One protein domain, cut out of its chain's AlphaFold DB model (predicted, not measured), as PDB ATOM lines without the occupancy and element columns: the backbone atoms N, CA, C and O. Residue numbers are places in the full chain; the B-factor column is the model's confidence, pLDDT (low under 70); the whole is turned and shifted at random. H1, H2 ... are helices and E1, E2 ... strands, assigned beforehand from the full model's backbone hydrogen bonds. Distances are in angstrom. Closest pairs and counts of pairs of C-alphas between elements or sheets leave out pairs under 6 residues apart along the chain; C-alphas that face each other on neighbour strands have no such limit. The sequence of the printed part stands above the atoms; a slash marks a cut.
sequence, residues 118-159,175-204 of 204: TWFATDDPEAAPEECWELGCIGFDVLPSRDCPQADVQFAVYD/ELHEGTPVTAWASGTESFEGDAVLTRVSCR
ATOM      1  N   THR A 118     -22.104  34.056  40.921       91.31
ATOM      2  CA  THR A 118     -21.547  35.018  39.959       91.31
ATOM      3  C   THR A 118     -21.995  34.610  38.563       91.31
ATOM      4  O   THR A 118     -22.158  33.418  38.318       91.31
ATOM      5  N   TRP A 119     -22.177  35.559  37.648       93.62
ATOM      6  CA  TRP A 119     -22.548  35.249  36.271       93.62
ATOM      7  C   TRP A 119     -21.788  36.089  35.251       93.62
ATOM      8  O   TRP A 119     -21.264  37.163  35.561       93.62
ATOM      9  N   PHE A 120     -21.735  35.578  34.029       93.31
ATOM     10  CA  PHE A 120     -21.147  36.212  32.855       93.31
ATOM     11  C   PHE A 120     -21.955  35.806  31.621       93.31
ATOM     12  O   PHE A 120     -22.686  34.820  31.665       93.31
ATOM     13  N   ALA A 121     -21.879  36.589  30.542       91.81
ATOM     14  CA  ALA A 121     -22.457  36.165  29.268       91.81
ATOM     15  C   ALA A 121     -21.836  34.819  28.864       91.81
ATOM     16  O   ALA A 121     -20.639  34.621  29.077       91.81
ATOM     17  N   THR A 122     -22.651  33.897  28.352       91.25
ATOM     18  CA  THR A 122     -22.151  32.577  27.959       91.25
ATOM     19  C   THR A 122     -21.210  32.691  26.761       91.25
ATOM     20  O   THR A 122     -21.476  33.440  25.817       91.25
ATOM     21  N   ASP A 123     -20.120  31.927  26.790       88.44
ATOM     22  CA  ASP A 123     -19.209  31.779  25.648       88.44
ATOM     23  C   ASP A 123     -19.669  30.659  24.685       88.44
ATOM     24  O   ASP A 123     -19.037  30.443  23.648       88.44
ATOM     25  N   ASP A 124     -20.757  29.947  25.014       88.56
ATOM     26  CA  ASP A 124     -21.319  28.840  24.229       88.56
ATOM     27  C   ASP A 124     -22.800  29.084  23.870       88.56
ATOM     28  O   ASP A 124     -23.702  28.438  24.408       88.56
ATOM     29  N   PRO A 125     -23.094  30.025  22.952       83.50
ATOM     30  CA  PRO A 125     -24.469  30.310  22.532       83.50
ATOM     31  C   PRO A 125     -25.144  29.123  21.824       83.50
ATOM     32  O   PRO A 125     -26.367  29.065  21.761       83.50
ATOM     33  N   GLU A 126     -24.371  28.158  21.317       84.25
ATOM     34  CA  GLU A 126     -24.886  26.961  20.640       84.25
ATOM     35  C   GLU A 126     -25.419  25.910  21.632       84.25
ATOM     36  O   GLU A 126     -26.129  24.989  21.228       84.25
ATOM     37  N   ALA A 127     -25.120  26.051  22.929       87.25
ATOM     38  CA  ALA A 127     -25.695  25.231  23.997       87.25
ATOM     39  C   ALA A 127     -27.129  25.642  24.383       87.25
ATOM     40  O   ALA A 127     -27.691  25.091  25.334       87.25
ATOM     41  N   ALA A 128     -27.716  26.612  23.675       85.69
ATOM     42  CA  ALA A 128     -29.083  27.047  23.906       85.69
ATOM     43  C   ALA A 128     -30.084  25.883  23.736       85.69
ATOM     44  O   ALA A 128     -29.906  25.052  22.837       85.69
ATOM     45  N   PRO A 129     -31.151  25.827  24.561       83.31
ATOM     46  CA  PRO A 129     -32.261  24.895  24.375       83.31
ATOM     47  C   PRO A 129     -32.799  24.923  22.939       83.31
ATOM     48  O   PRO A 129     -32.769  25.965  22.289       83.31
ATOM     49  N   GLU A 130     -33.329  23.809  22.428       83.19
ATOM     50  CA  GLU A 130     -33.845  23.751  21.046       83.19
ATOM     51  C   GLU A 130     -34.959  24.783  20.802       83.19
ATOM     52  O   GLU A 130     -35.111  25.317  19.706       83.19
ATOM     53  N   GLU A 131     -35.717  25.108  21.846       76.12
ATOM     54  CA  GLU A 131     -36.746  26.145  21.860       76.12
ATOM     55  C   GLU A 131     -36.194  27.527  21.500       76.12
ATOM     56  O   GLU A 131     -36.869  28.329  20.852       76.12
ATOM     57  N   CYS A 132     -34.946  27.791  21.876       79.00
ATOM     58  CA  CYS A 132     -34.252  29.028  21.563       79.00
ATOM     59  C   CYS A 132     -33.896  29.155  20.082       79.00
ATOM     60  O   CYS A 132     -33.571  30.249  19.642       79.00
ATOM     61  N   TRP A 133     -33.942  28.082  19.289       80.25
ATOM     62  CA  TRP A 133     -33.561  28.167  17.876       80.25
ATOM     63  C   TRP A 133     -34.583  28.939  17.039       80.25
ATOM     64  O   TRP A 133     -34.216  29.567  16.050       80.25
ATOM     65  N   GLU A 134     -35.857  28.892  17.431       80.44
ATOM     66  CA  GLU A 134     -36.934  29.624  16.753       80.44
ATOM     67  C   GLU A 134     -37.242  30.962  17.438       80.44
ATOM     68  O   GLU A 134     -37.549  31.936  16.756       80.44
ATOM     69  N   LEU A 135     -37.145  31.010  18.770       83.06
ATOM     70  CA  LEU A 135     -37.499  32.179  19.589       83.06
ATOM     71  C   LEU A 135     -36.333  33.153  19.799       83.06
ATOM     72  O   LEU A 135     -36.559  34.310  20.145       83.06
ATOM     73  N   GLY A 136     -35.109  32.647  19.633       88.31
ATOM     74  CA  GLY A 136     -33.853  33.293  19.979       88.31
ATOM     75  C   GLY A 136     -33.654  33.496  21.488       88.31
ATOM     76  O   GLY A 136     -34.600  33.746  22.244       88.31
ATOM     77  N   CYS A 137     -32.406  33.365  21.947       90.06
ATOM     78  CA  CYS A 137     -32.060  33.448  23.364       90.06
ATOM     79  C   CYS A 137     -30.702  34.096  23.627       90.06
ATOM     80  O   CYS A 137     -29.756  33.947  22.857       90.06
ATOM     81  N   ILE A 138     -30.583  34.705  24.807       92.94
ATOM     82  CA  ILE A 138     -29.318  35.161  25.381       92.94
ATOM     83  C   ILE A 138     -29.013  34.348  26.639       92.94
ATOM     84  O   ILE A 138     -29.823  34.285  27.567       92.94
ATOM     85  N   GLY A 139     -27.837  33.718  26.661       93.19
ATOM     86  CA  GLY A 139     -27.384  32.858  27.751       93.19
ATOM     87  C   GLY A 139     -26.404  33.542  28.696       93.19
ATOM     88  O   GLY A 139     -25.572  34.358  28.293       93.19
ATOM     89  N   PHE A 140     -26.472  33.160  29.966       95.19
ATOM     90  CA  PHE A 140     -25.551  33.587  31.009       95.19
ATOM     91  C   PHE A 140     -25.089  32.380  31.808       95.19
ATOM     92  O   PHE A 140     -25.906  31.664  32.387       95.19
ATOM     93  N   ASP A 141     -23.782  32.176  31.883       95.38
ATOM     94  CA  ASP A 141     -23.208  31.128  32.712       95.38
ATOM     95  C   ASP A 141     -23.230  31.585  34.167       95.38
ATOM     96  O   ASP A 141     -22.653  32.609  34.535       95.38
ATOM     97  N   VAL A 142     -23.926  30.821  34.998       95.19
ATOM     98  CA  VAL A 142     -24.110  31.049  36.427       95.19
ATOM     99  C   VAL A 142     -23.187  30.097  37.177       95.19
ATOM    100  O   VAL A 142     -23.270  28.881  37.023       95.19
ATOM    101  N   LEU A 143     -22.307  30.651  38.011       95.19
ATOM    102  CA  LEU A 143     -21.413  29.918  38.904       95.19
ATOM    103  C   LEU A 143     -21.917  30.041  40.350       95.19
ATOM    104  O   LEU A 143     -21.691  31.083  40.982       95.19
ATOM    105  N   PRO A 144     -22.582  29.008  40.895       94.38
ATOM    106  CA  PRO A 144     -23.150  29.063  42.236       94.38
ATOM    107  C   PRO A 144     -22.079  28.991  43.320       94.38
ATOM    108  O   PRO A 144     -21.165  28.164  43.260       94.38
ATOM    109  N   SER A 145     -22.230  29.814  44.357       91.56
ATOM    110  CA  SER A 145     -21.378  29.781  45.551       91.56
ATOM    111  C   SER A 145     -21.915  28.871  46.659       91.56
ATOM    112  O   SER A 145     -21.252  28.709  47.679       91.56
ATOM    113  N   ARG A 146     -23.134  28.340  46.499       90.56
ATOM    114  CA  ARG A 146     -23.788  27.371  47.389       90.56
ATOM    115  C   ARG A 146     -24.911  26.644  46.653       90.56
ATOM    116  O   ARG A 146     -25.397  27.142  45.639       90.56
ATOM    117  N   ASP A 147     -25.360  25.526  47.211       93.19
ATOM    118  CA  ASP A 147     -26.546  24.823  46.720       93.19
ATOM    119  C   ASP A 147     -27.813  25.680  46.872       93.19
ATOM    120  O   ASP A 147     -28.035  26.335  47.901       93.19
ATOM    121  N   CYS A 148     -28.659  25.636  45.846       92.50
ATOM    122  CA  CYS A 148     -30.000  26.194  45.857       92.50
ATOM    123  C   CYS A 148     -30.932  25.365  44.962       92.50
ATOM    124  O   CYS A 148     -30.899  25.527  43.744       92.50
ATOM    125  N   PRO A 149     -31.798  24.509  45.524       89.44
ATOM    126  CA  PRO A 149     -32.651  23.636  44.716       89.44
ATOM    127  C   PRO A 149     -33.723  24.401  43.922       89.44
ATOM    128  O   PRO A 149     -34.275  23.879  42.962       89.44
ATOM    129  N   GLN A 150     -34.051  25.627  44.337       86.44
ATOM    130  CA  GLN A 150     -35.071  26.464  43.709       86.44
ATOM    131  C   GLN A 150     -34.597  27.919  43.677       86.44
ATOM    132  O   GLN A 150     -35.123  28.767  44.397       86.44
ATOM    133  N   ALA A 151     -33.565  28.202  42.883       92.69
ATOM    134  CA  ALA A 151     -33.180  29.580  42.624       92.69
ATOM    135  C   ALA A 151     -34.128  30.224  41.608       92.69
ATOM    136  O   ALA A 151     -34.689  29.554  40.739       92.69
ATOM    137  N   ASP A 152     -34.256  31.542  41.711       93.94
ATOM    138  CA  ASP A 152     -34.938  32.377  40.733       93.94
ATOM    139  C   ASP A 152     -33.902  33.273  40.056       93.94
ATOM    140  O   ASP A 152     -33.225  34.069  40.724       93.94
ATOM    141  N   VAL A 153     -33.777  33.136  38.737       95.25
ATOM    142  CA  VAL A 153     -32.911  33.968  37.898       95.25
ATOM    143  C   VAL A 153     -33.779  34.993  37.186       95.25
ATOM    144  O   VAL A 153     -34.698  34.621  36.461       95.25
ATOM    145  N   GLN A 154     -33.499  36.277  37.403       95.62
ATOM    146  CA  GLN A 154     -34.251  37.379  36.815       95.62
ATOM    147  C   GLN A 154     -33.420  38.135  35.781       95.62
ATOM    148  O   GLN A 154     -32.333  38.652  36.071       95.62
ATOM    149  N   PHE A 155     -33.989  38.274  34.592       96.12
ATOM    150  CA  PHE A 155     -33.458  39.038  33.478       96.12
ATOM    151  C   PHE A 155     -34.259  40.322  33.279       96.12
ATOM    152  O   PHE A 155     -35.464  40.339  33.522       96.12
ATOM    153  N   ALA A 156     -33.587  41.365  32.800       95.31
ATOM    154  CA  ALA A 156     -34.230  42.458  32.086       95.31
ATOM    155  C   ALA A 156     -34.087  42.181  30.589       95.31
ATOM    156  O   ALA A 156     -32.970  41.935  30.131       95.31
ATOM    157  N   VAL A 157     -35.197  42.213  29.860       95.31
ATOM    158  CA  VAL A 157     -35.277  41.944  28.423       95.31
ATOM    159  C   VAL A 157     -35.715  43.222  27.710       95.31
ATOM    160  O   VAL A 157     -36.666  43.900  28.117       95.31
ATOM    161  N   TYR A 158     -34.972  43.574  26.668       93.38
ATOM    162  CA  TYR A 158     -35.100  44.812  25.899       93.38
ATOM    163  C   TYR A 158     -35.575  44.571  24.473       93.38
ATOM    164  O   TYR A 158     -35.460  45.459  23.625       93.38
ATOM    165  N   ASP A 159     -36.132  43.393  24.235       89.06
ATOM    166  CA  ASP A 159     -36.723  43.009  22.972       89.06
ATOM    167  C   ASP A 159     -38.239  42.825  23.102       89.06
ATOM    168  O   ASP A 159     -38.773  42.673  24.205       89.06
ATOM    169  N   GLU A 175     -32.123  25.170  39.236       92.81
ATOM    170  CA  GLU A 175     -31.446  24.411  40.285       92.81
ATOM    171  C   GLU A 175     -29.952  24.738  40.247       92.81
ATOM    172  O   GLU A 175     -29.307  24.677  39.200       92.81
ATOM    173  N   LEU A 176     -29.405  25.116  41.400       93.62
ATOM    174  CA  LEU A 176     -28.003  25.460  41.562       93.62
ATOM    175  C   LEU A 176     -27.319  24.445  42.471       93.62
ATOM    176  O   LEU A 176     -27.792  24.163  43.575       93.62
ATOM    177  N   HIS A 177     -26.149  23.987  42.041       95.69
ATOM    178  CA  HIS A 177     -25.249  23.174  42.848       95.69
ATOM    179  C   HIS A 177     -23.912  23.889  43.016       95.69
ATOM    180  O   HIS A 177     -23.348  24.407  42.049       95.69
ATOM    181  N   GLU A 178     -23.391  23.919  44.242       94.31
ATOM    182  CA  GLU A 178     -22.138  24.599  44.563       94.31
ATOM    183  C   GLU A 178     -21.001  24.130  43.641       94.31
ATOM    184  O   GLU A 178     -20.737  22.935  43.490       94.31
ATOM    185  N   GLY A 179     -20.321  25.090  43.007       91.06
ATOM    186  CA  GLY A 179     -19.169  24.818  42.145       91.06
ATOM    187  C   GLY A 179     -19.488  24.130  40.814       91.06
ATOM    188  O   GLY A 179     -18.552  23.820  40.076       91.06
ATOM    189  N   THR A 180     -20.765  23.914  40.485       94.75
ATOM    190  CA  THR A 180     -21.199  23.370  39.192       94.75
ATOM    191  C   THR A 180     -21.809  24.494  38.355       94.75
ATOM    192  O   THR A 180     -22.903  24.955  38.683       94.75
ATOM    193  N   PRO A 181     -21.118  24.976  37.304       93.19
ATOM    194  CA  PRO A 181     -21.675  25.984  36.413       93.19
ATOM    195  C   PRO A 181     -22.929  25.470  35.707       93.19
ATOM    196  O   PRO A 181     -22.995  24.302  35.320       93.19
ATOM    197  N   VAL A 182     -23.887  26.363  35.499       94.00
ATOM    198  CA  VAL A 182     -25.097  26.109  34.718       94.00
ATOM    199  C   VAL A 182     -25.437  27.355  33.909       94.00
ATOM    200  O   VAL A 182     -25.260  28.468  34.399       94.00
ATOM    201  N   THR A 183     -25.911  27.195  32.679       94.19
ATOM    202  CA  THR A 183     -26.303  28.332  31.840       94.19
ATOM    203  C   THR A 183     -27.788  28.625  32.024       94.19
ATOM    204  O   THR A 183     -28.633  27.743  31.867       94.19
ATOM    205  N   ALA A 184     -28.101  29.868  32.372       94.19
ATOM    206  CA  ALA A 184     -29.457  30.387  32.427       94.19
ATOM    207  C   ALA A 184     -29.758  31.144  31.131       94.19
ATOM    208  O   ALA A 184     -28.923  31.919  30.665       94.19
ATOM    209  N   TRP A 185     -30.950  30.956  30.575       93.88
ATOM    210  CA  TRP A 185     -31.326  31.527  29.284       93.88
ATOM    211  C   TRP A 185     -32.457  32.537  29.448       93.88
ATOM    212  O   TRP A 185     -33.375  32.325  30.237       93.88
ATOM    213  N   ALA A 186     -32.395  33.626  28.688       94.12
ATOM    214  CA  ALA A 186     -33.525  34.505  28.426       94.12
ATOM    215  C   ALA A 186     -33.980  34.275  26.984       94.12
ATOM    216  O   ALA A 186     -33.164  34.407  26.078       94.12
ATOM    217  N   SER A 187     -35.244  33.904  26.789       91.25
ATOM    218  CA  SER A 187     -35.848  33.565  25.489       91.25
ATOM    219  C   SER A 187     -36.767  34.679  24.989       91.25
ATOM    220  O   SER A 187     -37.139  35.561  25.763       91.25
ATOM    221  N   GLY A 188     -37.145  34.628  23.709       87.50
ATOM    222  CA  GLY A 188     -37.945  35.668  23.061       87.50
ATOM    223  C   GLY A 188     -37.098  36.900  22.771       87.50
ATOM    224  O   GLY A 188     -37.504  38.018  23.079       87.50
ATOM    225  N   THR A 189     -35.893  36.667  22.251       86.19
ATOM    226  CA  THR A 189     -34.916  37.709  21.914       86.19
ATOM    227  C   THR A 189     -34.398  37.471  20.501       86.19
ATOM    228  O   THR A 189     -34.137  36.332  20.136       86.19
ATOM    229  N   GLU A 190     -34.132  38.509  19.717       77.06
ATOM    230  CA  GLU A 190     -33.505  38.424  18.391       77.06
ATOM    231  C   GLU A 190     -32.040  37.922  18.450       77.06
ATOM    232  O   GLU A 190     -31.391  37.753  17.416       77.06
ATOM    233  N   SER A 191     -31.549  37.577  19.649       70.06
ATOM    234  CA  SER A 191     -30.244  36.969  19.938       70.06
ATOM    235  C   SER A 191     -29.050  37.895  19.688       70.06
ATOM    236  O   SER A 191     -27.941  37.429  19.407       70.06
ATOM    237  N   PHE A 192     -29.237  39.212  19.824       72.69
ATOM    238  CA  PHE A 192     -28.143  40.176  19.842       72.69
ATOM    239  C   PHE A 192     -27.649  40.454  21.268       72.69
ATOM    240  O   PHE A 192     -28.402  40.501  22.243       72.69
ATOM    241  N   GLU A 193     -26.336  40.671  21.401       73.25
ATOM    242  CA  GLU A 193     -25.745  41.087  22.674       73.25
ATOM    243  C   GLU A 193     -26.396  42.396  23.150       73.25
ATOM    244  O   GLU A 193     -26.314  43.427  22.479       73.25
ATOM    245  N   GLY A 194     -27.025  42.352  24.327       80.25
ATOM    246  CA  GLY A 194     -27.748  43.482  24.912       80.25
ATOM    247  C   GLY A 194     -29.272  43.350  24.902       80.25
ATOM    248  O   GLY A 194     -29.919  44.115  25.616       80.25
ATOM    249  N   ASP A 195     -29.837  42.365  24.197       89.38
ATOM    250  CA  ASP A 195     -31.290  42.122  24.178       89.38
ATOM    251  C   ASP A 195     -31.810  41.589  25.517       89.38
ATOM    252  O   ASP A 195     -32.970  41.792  25.870       89.38
ATOM    253  N   ALA A 196     -30.938  40.971  26.317       93.25
ATOM    254  CA  ALA A 196     -31.224  40.631  27.702       93.25
ATOM    255  C   ALA A 196     -29.997  40.808  28.599       93.25
ATOM    256  O   ALA A 196     -28.851  40.685  28.166       93.25
ATOM    257  N   VAL A 197     -30.248  41.069  29.882       94.38
ATOM    258  CA  VAL A 197     -29.232  41.153  30.935       94.38
ATOM    259  C   VAL A 197     -29.710  40.370  32.150       94.38
ATOM    260  O   VAL A 197     -30.797  40.637  32.660       94.38
ATOM    261  N   LEU A 198     -28.893  39.449  32.668       94.25
ATOM    262  CA  LEU A 198     -29.144  38.825  33.969       94.25
ATOM    263  C   LEU A 198     -28.916  39.870  35.073       94.25
ATOM    264  O   LEU A 198     -27.811  40.385  35.252       94.25
ATOM    265  N   THR A 199     -29.989  40.207  35.788       93.19
ATOM    266  CA  THR A 199     -30.007  41.268  36.808       93.19
ATOM    267  C   THR A 199     -29.939  40.745  38.234       93.19
ATOM    268  O   THR A 199     -29.475  41.459  39.124       93.19
ATOM    269  N   ARG A 200     -30.412  39.518  38.471       92.25
ATOM    270  CA  ARG A 200     -30.485  38.924  39.803       92.25
ATOM    271  C   ARG A 200     -30.471  37.401  39.736       92.25
ATOM    272  O   ARG A 200     -31.191  36.818  38.934       92.25
ATOM    273  N   VAL A 201     -29.749  36.773  40.659       93.12
ATOM    274  CA  VAL A 201     -29.975  35.378  41.059       93.12
ATOM    275  C   VAL A 201     -30.362  35.397  42.527       93.12
ATOM    276  O   VAL A 201     -29.680  36.021  43.339       93.12
ATOM    277  N   SER A 202     -31.470  34.755  42.876       90.12
ATOM    278  CA  SER A 202     -31.955  34.706  44.251       90.12
ATOM    279  C   SER A 202     -32.214  33.279  44.700       90.12
ATOM    280  O   SER A 202     -32.672  32.456  43.919       90.12
ATOM    281  N   CYS A 203     -31.909  32.994  45.964       86.94
ATOM    282  CA  CYS A 203     -32.164  31.699  46.584       86.94
ATOM    283  C   CYS A 203     -32.969  31.863  47.875       86.94
ATOM    284  O   CYS A 203     -32.728  32.808  48.638       86.94
ATOM    285  N   ARG A 204     -33.882  30.925  48.125       75.50
ATOM    286  CA  ARG A 204     -34.649  30.791  49.370       75.50
ATOM    287  C   ARG A 204     -34.048  29.734  50.282       75.50
ATOM    288  O   ARG A 204     -33.678  28.658  49.772       75.50
TER     289      ARG A 204
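This is residues 118 to 159 and 175 to 204 of the 204 residues of an uncharacterized protein of Curtobacterium sp. MCLR17_036 (UniProt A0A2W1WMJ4). The domain is a small sandwich: the sheet E1, E2, E4 faces the sheet E3, E5, their strands crossing at 32 degrees, with short H1 at one end. The printed part has 72 residues, mostly strand, with one named helix and five named strands in the order E1 H1 E2 E3 E4 E5; both sheets are antiparallel. It is compact, radius of gyration of the C-alphas 12.0 A, and elongated, spanning 32 by 21 by 18 A.

Inner strand E2, residues 137 to 144, spans 21.3 A. Its neighbours are E1, residues 118 to 121, 10.8 A, starting at C-alpha (-21.547, 35.018, 39.959), and E4, residues 182 to 187, 16.0 A. E3, residues 148 to 157, spans 24.1 A; E5, residues 196 to 203, spans 20.9 A, ending at C-alpha (-32.164, 31.699, 46.584). H1 is residues 132 to 135, 4.9 A.

Within hydrogen-bond range are N 120 and O 141, 3.1 A, N 140 and O 184, 2.8 A, and N 154 and O 200, 2.8 A. The closest C-alphas of E2 and E5, Ile 138 and Ala 196, are 6.2 A apart. H1 only grazes the larger sheet; it is too short for an O i to N i+4 pair.

Residues 160 to 174 are not printed, a 26.0 A gap between C-alphas 159 and 175. No link printed whole is long. No printed residue is under 70 in pLDDT.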